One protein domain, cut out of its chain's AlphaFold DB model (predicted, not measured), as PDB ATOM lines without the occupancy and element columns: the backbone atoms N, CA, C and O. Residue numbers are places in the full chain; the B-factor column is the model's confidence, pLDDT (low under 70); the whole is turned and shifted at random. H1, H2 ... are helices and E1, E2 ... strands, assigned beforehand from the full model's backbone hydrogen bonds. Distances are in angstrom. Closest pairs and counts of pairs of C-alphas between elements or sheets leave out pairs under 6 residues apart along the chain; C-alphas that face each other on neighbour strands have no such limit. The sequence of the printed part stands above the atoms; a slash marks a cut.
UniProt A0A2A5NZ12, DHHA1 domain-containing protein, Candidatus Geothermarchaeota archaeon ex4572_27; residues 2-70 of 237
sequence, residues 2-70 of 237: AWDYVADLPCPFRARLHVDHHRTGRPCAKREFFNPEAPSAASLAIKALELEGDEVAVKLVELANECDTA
ATOM      1  N   ALA A   2     -26.623   0.259 -25.797       84.44
ATOM      2  CA  ALA A   2     -27.474   0.447 -24.613       84.44
ATOM      3  C   ALA A   2     -28.399   1.667 -24.743       84.44
ATOM      4  O   ALA A   2     -29.446   1.688 -24.113       84.44
ATOM      5  N   TRP A   3     -28.031   2.638 -25.586       92.00
ATOM      6  CA  TRP A   3     -28.766   3.888 -25.760       92.00
ATOM      7  C   TRP A   3     -28.845   4.241 -27.244       92.00
ATOM      8  O   TRP A   3     -27.809   4.325 -27.914       92.00
ATOM      9  N   ASP A   4     -30.054   4.440 -27.761       93.56
ATOM     10  CA  ASP A   4     -30.259   4.852 -29.154       93.56
ATOM     11  C   ASP A   4     -30.073   6.359 -29.343       93.56
ATOM     12  O   ASP A   4     -29.483   6.788 -30.334       93.56
ATOM     13  N   TYR A   5     -30.507   7.150 -28.365       93.69
ATOM     14  CA  TYR A   5     -30.449   8.603 -28.392       93.69
ATOM     15  C   TYR A   5     -30.204   9.149 -26.987       93.69
ATOM     16  O   TYR A   5     -30.848   8.713 -26.033       93.69
ATOM     17  N   VAL A   6     -29.263  10.082 -26.867       93.75
ATOM     18  CA  VAL A   6     -28.976  10.821 -25.635       93.75
ATOM     19  C   VAL A   6     -28.850  12.291 -26.000       93.75
ATOM     20  O   VAL A   6     -28.105  12.630 -26.916       93.75
ATOM     21  N   ALA A   7     -29.569  13.152 -25.292       93.50
ATOM     22  CA  ALA A   7     -29.506  14.588 -25.495       93.50
ATOM     23  C   ALA A   7     -29.314  15.306 -24.168       93.50
ATOM     24  O   ALA A   7     -29.891  14.886 -23.164       93.50
ATOM     25  N   ASP A   8     -28.525  16.377 -24.201       91.25
ATOM     26  CA  ASP A   8     -28.360  17.328 -23.097       91.25
ATOM     27  C   ASP A   8     -27.870  16.708 -21.774       91.25
ATOM     28  O   ASP A   8     -28.151  17.172 -20.670       91.25
ATOM     29  N   LEU A   9     -27.150  15.591 -21.877       89.31
ATOM     30  CA  LEU A   9     -26.632  14.824 -20.751       89.31
ATOM     31  C   LEU A   9     -25.237  14.307 -21.090       89.31
ATOM     32  O   LEU A   9     -24.960  14.062 -22.260       89.31
ATOM     33  N   PRO A  10     -24.371  14.046 -20.093       87.69
ATOM     34  CA  PRO A  10     -23.072  13.437 -20.349       87.69
ATOM     35  C   PRO A  10     -23.202  12.156 -21.178       87.69
ATOM     36  O   PRO A  10     -23.951  11.252 -20.802       87.69
ATOM     37  N   CYS A  11     -22.436  12.064 -22.268       89.75
ATOM     38  CA  CYS A  11     -22.452  10.906 -23.155       89.75
ATOM     39  C   CYS A  11     -22.161   9.601 -22.387       89.75
ATOM     40  O   CYS A  11     -21.055   9.426 -21.858       89.75
ATOM     41  N   PRO A  12     -23.112   8.649 -22.324       89.31
ATOM     42  CA  PRO A  12     -22.869   7.353 -21.725       89.31
ATOM     43  C   PRO A  12     -22.185   6.418 -22.725       89.31
ATOM     44  O   PRO A  12     -22.360   6.499 -23.945       89.31
ATOM     45  N   PHE A  13     -21.455   5.434 -22.200       86.38
ATOM     46  CA  PHE A  13     -20.822   4.420 -23.036       86.38
ATOM     47  C   PHE A  13     -21.864   3.667 -23.889       86.38
ATOM     48  O   PHE A  13     -22.924   3.272 -23.401       86.38
ATOM     49  N   ARG A  14     -21.530   3.404 -25.163       88.75
ATOM     50  CA  ARG A  14     -22.383   2.703 -26.153       88.75
ATOM     51  C   ARG A  14     -23.669   3.446 -26.554       88.75
ATOM     52  O   ARG A  14     -24.632   2.774 -26.947       88.75
ATOM     53  N   ALA A  15     -23.668   4.778 -26.519       93.75
ATOM     54  CA  ALA A  15     -24.677   5.596 -27.190       93.75
ATOM     55  C   ALA A  15     -24.530   5.547 -28.724       93.75
ATOM     56  O   ALA A  15     -23.419   5.539 -29.266       93.75
ATOM     57  N   ARG A  16     -25.655   5.464 -29.445       94.25
ATOM     58  CA  ARG A  16     -25.679   5.498 -30.915       94.25
ATOM     59  C   ARG A  16     -25.635   6.928 -31.439       94.25
ATOM     60  O   ARG A  16     -24.791   7.207 -32.285       94.25
ATOM     61  N   LEU A  17     -26.524   7.784 -30.949       95.12
ATOM     62  CA  LEU A  17     -26.570   9.209 -31.246       95.12
ATOM     63  C   LEU A  17     -26.501   9.992 -29.935       95.12
ATOM     64  O   LEU A  17     -27.233   9.678 -28.996       95.12
ATOM     65  N   HIS A  18     -25.631  10.991 -29.892       95.50
ATOM     66  CA  HIS A  18     -25.528  11.933 -28.790       95.50
ATOM     67  C   HIS A  18     -25.555  13.370 -29.314       95.50
ATOM     68  O   HIS A  18     -24.962  13.672 -30.356       95.50
ATOM     69  N   VAL A  19     -26.299  14.220 -28.611       95.62
ATOM     70  CA  VAL A  19     -26.524  15.623 -28.949       95.62
ATOM     71  C   VAL A  19     -26.309  16.466 -27.700       95.62
ATOM     72  O   VAL A  19     -27.026  16.298 -26.719       95.62
ATOM     73  N   ASP A  20     -25.339  17.373 -27.721       93.94
ATOM     74  CA  ASP A  20     -25.004  18.158 -26.533       93.94
ATOM     75  C   ASP A  20     -24.398  19.523 -26.886       93.94
ATOM     76  O   ASP A  20     -23.741  19.698 -27.916       93.94
ATOM     77  N   HIS A  21     -24.626  20.495 -26.011       90.81
ATOM     78  CA  HIS A  21     -24.093  21.855 -26.101       90.81
ATOM     79  C   HIS A  21     -23.330  22.280 -24.833       90.81
ATOM     80  O   HIS A  21     -22.828  23.396 -24.727       90.81
ATOM     81  N   HIS A  22     -23.165  21.390 -23.857       85.12
ATOM     82  CA  HIS A  22     -22.398  21.696 -22.660       85.12
ATOM     83  C   HIS A  22     -20.895  21.746 -22.965       85.12
ATOM     84  O   HIS A  22     -20.301  20.770 -23.416       85.12
ATOM     85  N   ARG A  23     -20.209  22.851 -22.634       83.00
ATOM     86  CA  ARG A  23     -18.740  22.980 -22.820       83.00
ATOM     87  C   ARG A  23     -17.930  21.881 -22.119       83.00
ATOM     88  O   ARG A  23     -16.806  21.595 -22.520       83.00
ATOM     89  N   THR A  24     -18.481  21.299 -21.058       76.62
ATOM     90  CA  THR A  24     -17.881  20.207 -20.278       76.62
ATOM     91  C   THR A  24     -18.142  18.817 -20.869       76.62
ATOM     92  O   THR A  24     -17.610  17.831 -20.347       76.62
ATOM     93  N   GLY A  25     -18.939  18.728 -21.939       74.06
ATOM     94  CA  GLY A  25     -19.296  17.492 -22.619       74.06
ATOM     95  C   GLY A  25     -18.073  16.728 -23.126       74.06
ATOM     96  O   GLY A  25     -17.078  17.302 -23.570       74.06
ATOM     97  N   ARG A  26     -18.140  15.395 -23.046       79.75
ATOM     98  CA  ARG A  26     -17.117  14.480 -23.573       79.75
ATOM     99  C   ARG A  26     -17.764  13.544 -24.597       79.75
ATOM    100  O   ARG A  26     -18.267  12.495 -24.193       79.75
ATOM    101  N   PRO A  27     -17.769  13.916 -25.890       78.81
ATOM    102  CA  PRO A  27     -18.346  13.108 -26.962       78.81
ATOM    103  C   PRO A  27     -17.778  11.681 -26.972       78.81
ATOM    104  O   PRO A  27     -16.565  11.486 -26.861       78.81
ATOM    105  N   CYS A  28     -18.647  10.679 -27.072       86.62
ATOM    106  CA  CYS A  28     -18.292   9.263 -26.939       86.62
ATOM    107  C   CYS A  28     -19.206   8.290 -27.717       86.62
ATOM    108  O   CYS A  28     -18.980   7.074 -27.704       86.62
ATOM    109  N   ALA A  29     -20.251   8.799 -28.367       91.38
ATOM    110  CA  ALA A  29     -21.230   8.040 -29.124       91.38
ATOM    111  C   ALA A  29     -20.730   7.709 -30.534       91.38
ATOM    112  O   ALA A  29     -19.728   8.232 -31.019       91.38
ATOM    113  N   LYS A  30     -21.458   6.827 -31.233       91.69
ATOM    114  CA  LYS A  30     -21.144   6.497 -32.635       91.69
ATOM    115  C   LYS A  30     -21.372   7.673 -33.588       91.69
ATOM    116  O   LYS A  30     -20.650   7.801 -34.571       91.69
ATOM    117  N   ARG A  31     -22.409   8.472 -33.336       94.00
ATOM    118  CA  ARG A  31     -22.717   9.726 -34.030       94.00
ATOM    119  C   ARG A  31     -22.868  10.815 -32.979       94.00
ATOM    120  O   ARG A  31     -23.586  10.622 -32.002       94.00
ATOM    121  N   GLU A  32     -22.203  11.934 -33.210       93.50
ATOM    122  CA  GLU A  32     -22.076  13.036 -32.259       93.50
ATOM    123  C   GLU A  32     -22.453  14.343 -32.947       93.50
ATOM    124  O   GLU A  32     -21.939  14.649 -34.024       93.50
ATOM    125  N   PHE A  33     -23.341  15.102 -32.315       95.25
ATOM    126  CA  PHE A  33     -23.674  16.469 -32.691       95.25
ATOM    127  C   PHE A  33     -23.393  17.351 -31.485       95.25
ATOM    128  O   PHE A  33     -24.202  17.453 -30.566       95.25
ATOM    129  N   PHE A  34     -22.208  17.953 -31.489       93.06
ATOM    130  CA  PHE A  34     -21.694  18.720 -30.369       93.06
ATOM    131  C   PHE A  34     -21.332  20.130 -30.815       93.06
ATOM    132  O   PHE A  34     -20.485  20.306 -31.693       93.06
ATOM    133  N   ASN A  35     -21.967  21.132 -30.214       93.38
ATOM    134  CA  ASN A  35     -21.617  22.530 -30.434       93.38
ATOM    135  C   ASN A  35     -21.922  23.346 -29.175       93.38
ATOM    136  O   ASN A  35     -23.093  23.627 -28.921       93.38
ATOM    137  N   PRO A  36     -20.898  23.777 -28.420       88.75
ATOM    138  CA  PRO A  36     -21.122  24.546 -27.206       88.75
ATOM    139  C   PRO A  36     -21.708  25.943 -27.392       88.75
ATOM    140  O   PRO A  36     -22.172  26.544 -26.430       88.75
ATOM    141  N   GLU A  37     -21.685  26.456 -28.621       91.19
ATOM    142  CA  GLU A  37     -22.282  27.746 -28.973       91.19
ATOM    143  C   GLU A  37     -23.743  27.597 -29.433       91.19
ATOM    144  O   GLU A  37     -24.381  28.571 -29.831       91.19
ATOM    145  N   ALA A  38     -24.284  26.373 -29.437       94.00
ATOM    146  CA  ALA A  38     -25.679  26.143 -29.776       94.00
ATOM    147  C   ALA A  38     -26.605  26.643 -28.648       94.00
ATOM    148  O   ALA A  38     -26.318  26.403 -27.472       94.00
ATOM    149  N   PRO A  39     -27.739  27.288 -28.980       92.50
ATOM    150  CA  PRO A  39     -28.654  27.847 -27.981       92.50
ATOM    151  C   PRO A  39     -29.316  26.785 -27.093       92.50
ATOM    152  O   PRO A  39     -29.660  27.080 -25.956       92.50
ATOM    153  N   SER A  40     -29.480  25.565 -27.607       94.44
ATOM    154  CA  SER A  40     -30.004  24.406 -26.878       94.44
ATOM    155  C   SER A  40     -29.533  23.108 -27.531       94.44
ATOM    156  O   SER A  40     -29.213  23.088 -28.730       94.44
ATOM    157  N   ALA A  41     -29.595  21.989 -26.808       95.31
ATOM    158  CA  ALA A  41     -29.441  20.667 -27.418       95.31
ATOM    159  C   ALA A  41     -30.520  20.386 -28.486       95.31
ATOM    160  O   ALA A  41     -30.244  19.724 -29.489       95.31
ATOM    161  N   ALA A  42     -31.730  20.940 -28.341       96.62
ATOM    162  CA  ALA A  42     -32.811  20.775 -29.316       96.62
ATOM    163  C   ALA A  42     -32.434  21.334 -30.705       96.62
ATOM    164  O   ALA A  42     -32.724  20.711 -31.729       96.62
ATOM    165  N   SER A  43     -31.699  22.452 -30.750       97.56
ATOM    166  CA  SER A  43     -31.215  23.062 -32.003       97.56
ATOM    167  C   SER A  43     -30.218  22.196 -32.785       97.56
ATOM    168  O   SER A  43     -30.072  22.338 -34.001       97.56
ATOM    169  N   LEU A  44     -29.544  21.274 -32.099       97.31
ATOM    170  CA  LEU A  44     -28.662  20.279 -32.702       97.31
ATOM    171  C   LEU A  44     -29.426  18.991 -33.035       97.31
ATOM    172  O   LEU A  44     -29.155  18.358 -34.057       97.31
ATOM    173  N   ALA A  45     -30.415  18.633 -32.213       97.25
ATOM    174  CA  ALA A  45     -31.234  17.437 -32.376       97.25
ATOM    175  C   ALA A  45     -32.020  17.440 -33.689       97.25
ATOM    176  O   ALA A  45     -32.038  16.432 -34.392       97.25
ATOM    177  N   ILE A  46     -32.610  18.580 -34.057       97.44
ATOM    178  CA  ILE A  46     -33.384  18.708 -35.298       97.44
ATOM    179  C   ILE A  46     -32.546  18.392 -36.546       97.44
ATOM    180  O   ILE A  46     -33.038  17.751 -37.469       97.44
ATOM    181  N   LYS A  47     -31.252  18.736 -36.529       96.81
ATOM    182  CA  LYS A  47     -30.291  18.397 -37.591       96.81
ATOM    183  C   LYS A  47     -29.919  16.924 -37.555       96.81
ATOM    184  O   LYS A  47     -29.892  16.254 -38.581       96.81
ATOM    185  N   ALA A  48     -29.634  16.412 -36.360       96.12
ATOM    186  CA  ALA A  48     -29.230  15.026 -36.160       96.12
ATOM    187  C   ALA A  48     -30.303  14.015 -36.591       96.12
ATOM    188  O   ALA A  48     -29.967  12.905 -37.018       96.12
ATOM    189  N   LEU A  49     -31.570  14.412 -36.455       95.44
ATOM    190  CA  LEU A  49     -32.756  13.630 -36.788       95.44
ATOM    191  C   LEU A  49     -33.349  13.977 -38.162       95.44
ATOM    192  O   LEU A  49     -34.335  13.355 -38.542       95.44
ATOM    193  N   GLU A  50     -32.752  14.921 -38.899       97.00
ATOM    194  CA  GLU A  50     -33.188  15.332 -40.245       97.00
ATOM    195  C   GLU A  50     -34.632  15.882 -40.274       97.00
ATOM    196  O   GLU A  50     -35.387  15.666 -41.218       97.00
ATOM    197  N   LEU A  51     -35.012  16.624 -39.227       97.00
ATOM    198  CA  LEU A  51     -36.356  17.182 -39.014       97.00
ATOM    199  C   LEU A  51     -36.448  18.689 -39.315       97.00
ATOM    200  O   LEU A  51     -37.424  19.333 -38.953       97.00
ATOM    201  N   GLU A  52     -35.449  19.282 -39.974       97.00
ATOM    202  CA  GLU A  52     -35.410  20.733 -40.247       97.00
ATOM    203  C   GLU A  52     -36.556  21.220 -41.156       97.00
ATOM    204  O   GLU A  52     -36.856  22.410 -41.175       97.00
ATOM    205  N   GLY A  53     -37.196  20.314 -41.903       96.69
ATOM    206  CA  GLY A  53     -38.380  20.604 -42.719       96.69
ATOM    207  C   GLY A  53     -39.722  20.344 -42.023       96.69
ATOM    208  O   GLY A  53     -40.759  20.545 -42.648       96.69
ATOM    209  N   ASP A  54     -39.721  19.871 -40.775       96.81
ATOM    210  CA  ASP A  54     -40.936  19.599 -40.003       96.81
ATOM    211  C   ASP A  54     -41.319  20.835 -39.176       96.81
ATOM    212  O   ASP A  54     -40.602  21.238 -38.259       96.81
ATOM    213  N   GLU A  55     -42.457  21.451 -39.499       95.56
ATOM    214  CA  GLU A  55     -42.902  22.697 -38.860       95.56
ATOM    215  C   GLU A  55     -43.136  22.546 -37.348       95.56
ATOM    216  O   GLU A  55     -42.865  23.478 -36.586       95.56
ATOM    217  N   VAL A  56     -43.593  21.374 -36.893       95.06
ATOM    218  CA  VAL A  56     -43.808  21.098 -35.466       95.06
ATOM    219  C   VAL A  56     -42.463  21.012 -34.751       95.06
ATOM    220  O   VAL A  56     -42.276  21.648 -33.711       95.06
ATOM    221  N   ALA A  57     -41.503  20.278 -35.317       96.56
ATOM    222  CA  ALA A  57     -40.158  20.160 -34.765       96.56
ATOM    223  C   ALA A  57     -39.445  21.518 -34.722       96.56
ATOM    224  O   ALA A  57     -38.880  21.879 -33.687       96.56
ATOM    225  N   VAL A  58     -39.519  22.297 -35.809       97.50
ATOM    226  CA  VAL A  58     -38.973  23.661 -35.874       97.50
ATOM    227  C   VAL A  58     -39.573  24.513 -34.763       97.50
ATOM    228  O   VAL A  58     -38.828  25.143 -34.008       97.50
ATOM    229  N   LYS A  59     -40.899  24.477 -34.590       96.56
ATOM    230  CA  LYS A  59     -41.555  25.286 -33.565       96.56
ATOM    231  C   LYS A  59     -41.134  24.899 -32.149       96.56
ATOM    232  O   LYS A  59     -40.887  25.775 -31.323       96.56
ATOM    233  N   LEU A  60     -41.023  23.604 -31.854       96.69
ATOM    234  CA  LEU A  60     -40.564  23.129 -30.546       96.69
ATOM    235  C   LEU A  60     -39.111  23.537 -30.266       96.69
ATOM    236  O   LEU A  60     -38.795  23.910 -29.137       96.69
ATOM    237  N   VAL A  61     -38.243  23.527 -31.282       97.12
ATOM    238  CA  VAL A  61     -36.857  24.005 -31.154       97.12
ATOM    239  C   VAL A  61     -36.799  25.501 -30.862       97.12
ATOM    240  O   VAL A  61     -36.001  25.909 -30.020       97.12
ATOM    241  N   GLU A  62     -37.634  26.325 -31.502       96.94
ATOM    242  CA  GLU A  62     -37.711  27.761 -31.191       96.94
ATOM    243  C   GLU A  62     -38.011  27.998 -29.706       96.94
ATOM    244  O   GLU A  62     -37.298  28.755 -29.045       96.94
ATOM    245  N   LEU A  63     -39.019  27.306 -29.164       96.94
ATOM    246  CA  LEU A  63     -39.398  27.448 -27.757       96.94
ATOM    247  C   LEU A  63     -38.338  26.870 -26.809       96.94
ATOM    248  O   LEU A  63     -38.085  27.449 -25.754       96.94
ATOM    249  N   ALA A  64     -37.698  25.755 -27.175       95.12
ATOM    250  CA  ALA A  64     -36.603  25.181 -26.394       95.12
ATOM    251  C   ALA A  64     -35.410  26.144 -26.312       95.12
ATOM    252  O   ALA A  64     -34.856  26.335 -25.233       95.12
ATOM    253  N   ASN A  65     -35.072  26.816 -27.419       95.25
ATOM    254  CA  ASN A  65     -34.040  27.850 -27.430       95.25
ATOM    255  C   ASN A  65     -34.399  28.992 -26.477       95.25
ATOM    256  O   ASN A  65     -33.564  29.363 -25.664       95.25
ATOM    257  N   GLU A  66     -35.634  29.508 -26.527       94.12
ATOM    258  CA  GLU A  66     -36.091  30.554 -25.598       94.12
ATOM    259  C   GLU A  66     -35.925  30.147 -24.123       94.12
ATOM    260  O   GLU A  66     -35.544  30.974 -23.289       94.12
ATOM    261  N   CYS A  67     -36.212  28.881 -23.803       91.38
ATOM    262  CA  CYS A  67     -36.121  28.344 -22.448       91.38
ATOM    263  C   CYS A  67     -34.670  28.181 -21.977       91.38
ATOM    264  O   CYS A  67     -34.339  28.637 -20.878       91.38
ATOM    265  N   ASP A  68     -33.814  27.563 -22.791       89.06
ATOM    266  CA  ASP A  68     -32.421  27.269 -22.430       89.06
ATOM    267  C   ASP A  68     -31.564  28.537 -22.361       89.06
ATOM    268  O   ASP A  68     -30.709  28.661 -21.481       89.06
ATOM    269  N   THR A  69     -31.836  29.530 -23.214       86.25
ATOM    270  CA  THR A  69     -31.152  30.832 -23.163       86.25
ATOM    271  C   THR A  69     -31.749  31.786 -22.131       86.25
ATOM    272  O   THR A  69     -31.324  32.939 -22.059       86.25
ATOM    273  N   ALA A  70     -32.737  31.338 -21.345       84.50
ATOM    274  CA  ALA A  70     -33.451  32.143 -20.355       84.50
ATOM    275  C   ALA A  70     -33.995  33.472 -20.923       84.50
ATOM    276  O   ALA A  70     -34.038  34.485 -20.230       84.50
TER     277      ALA A  70
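What this domain is: This is residues 2 to 70 of the 237 residues of the protein "DHHA1 domain-containing protein" of Candidatus Geothermarchaeota archaeon ex4572_27 (UniProt A0A2A5NZ12). A small sheet of three parallel strands has helix H1 packed over one face, and a longer helix, H2, packs side by side on H1, farther out and clear of the sheet. Residues 8 to 13 and 22 to 28, in the links between the strands, loop out over the sheet's other face. The printed part has 69 residues, with named elements in the order E1 E2 E3 H1 H2, sheet order E1 E2 E3, and a mixed class. It is compact, with a radius of gyration of the C-alphas of 11.7 A and spans of 32 by 24 by 15 A.

How they stand to each other: In the sheet, E2, residues 15 to 20, is the inner strand. E1, residues 3 to 7, is an edge strand parallel to E2 at 2 degrees; N 16 and O 3 are 2.9 A apart. E3, residues 31 to 34, is the other edge strand, parallel to E2 at 9 degrees; N 33 and O 18 are 2.9 A apart. H1, residues 41 to 48, is on the sheet at a height over the sheet of 7.7 A. It is over E2 and slantwise to the strands, at 37 degrees to E2 on the local plane; the closest C-alphas of H1 and E2 are those of Ala 41 and Asp 20, 5.2 A apart. H2, residues 55 to 68, is not on the sheet. H1 and H2 form a helical hairpin: they touch at a shallow tilt of 30 degrees, opposite ways, with the C-alphas of Ala 42 and Val 61 closest at 5.5 A. Every O i to N i+4 pair is within hydrogen-bond range in H2, and 3 of 4 in H1.

Where its parts are: E2 measures 12.6 A from first to last C-alpha, E1 10.7 A and E3 9.8 A. E1 begins at C-alpha 3 (-28.766, 3.888, -25.760). H1 is 10.4 A long and H2 20.0 A, ending at C-alpha 68 (-32.421, 27.269, -22.430).

The domain as a whole: The farthest C-alphas, those of Phe 13 and Glu 55, are 32.7 A apart. The printed part has no cut and no long link. No printed residue is under 70 in pLDDT.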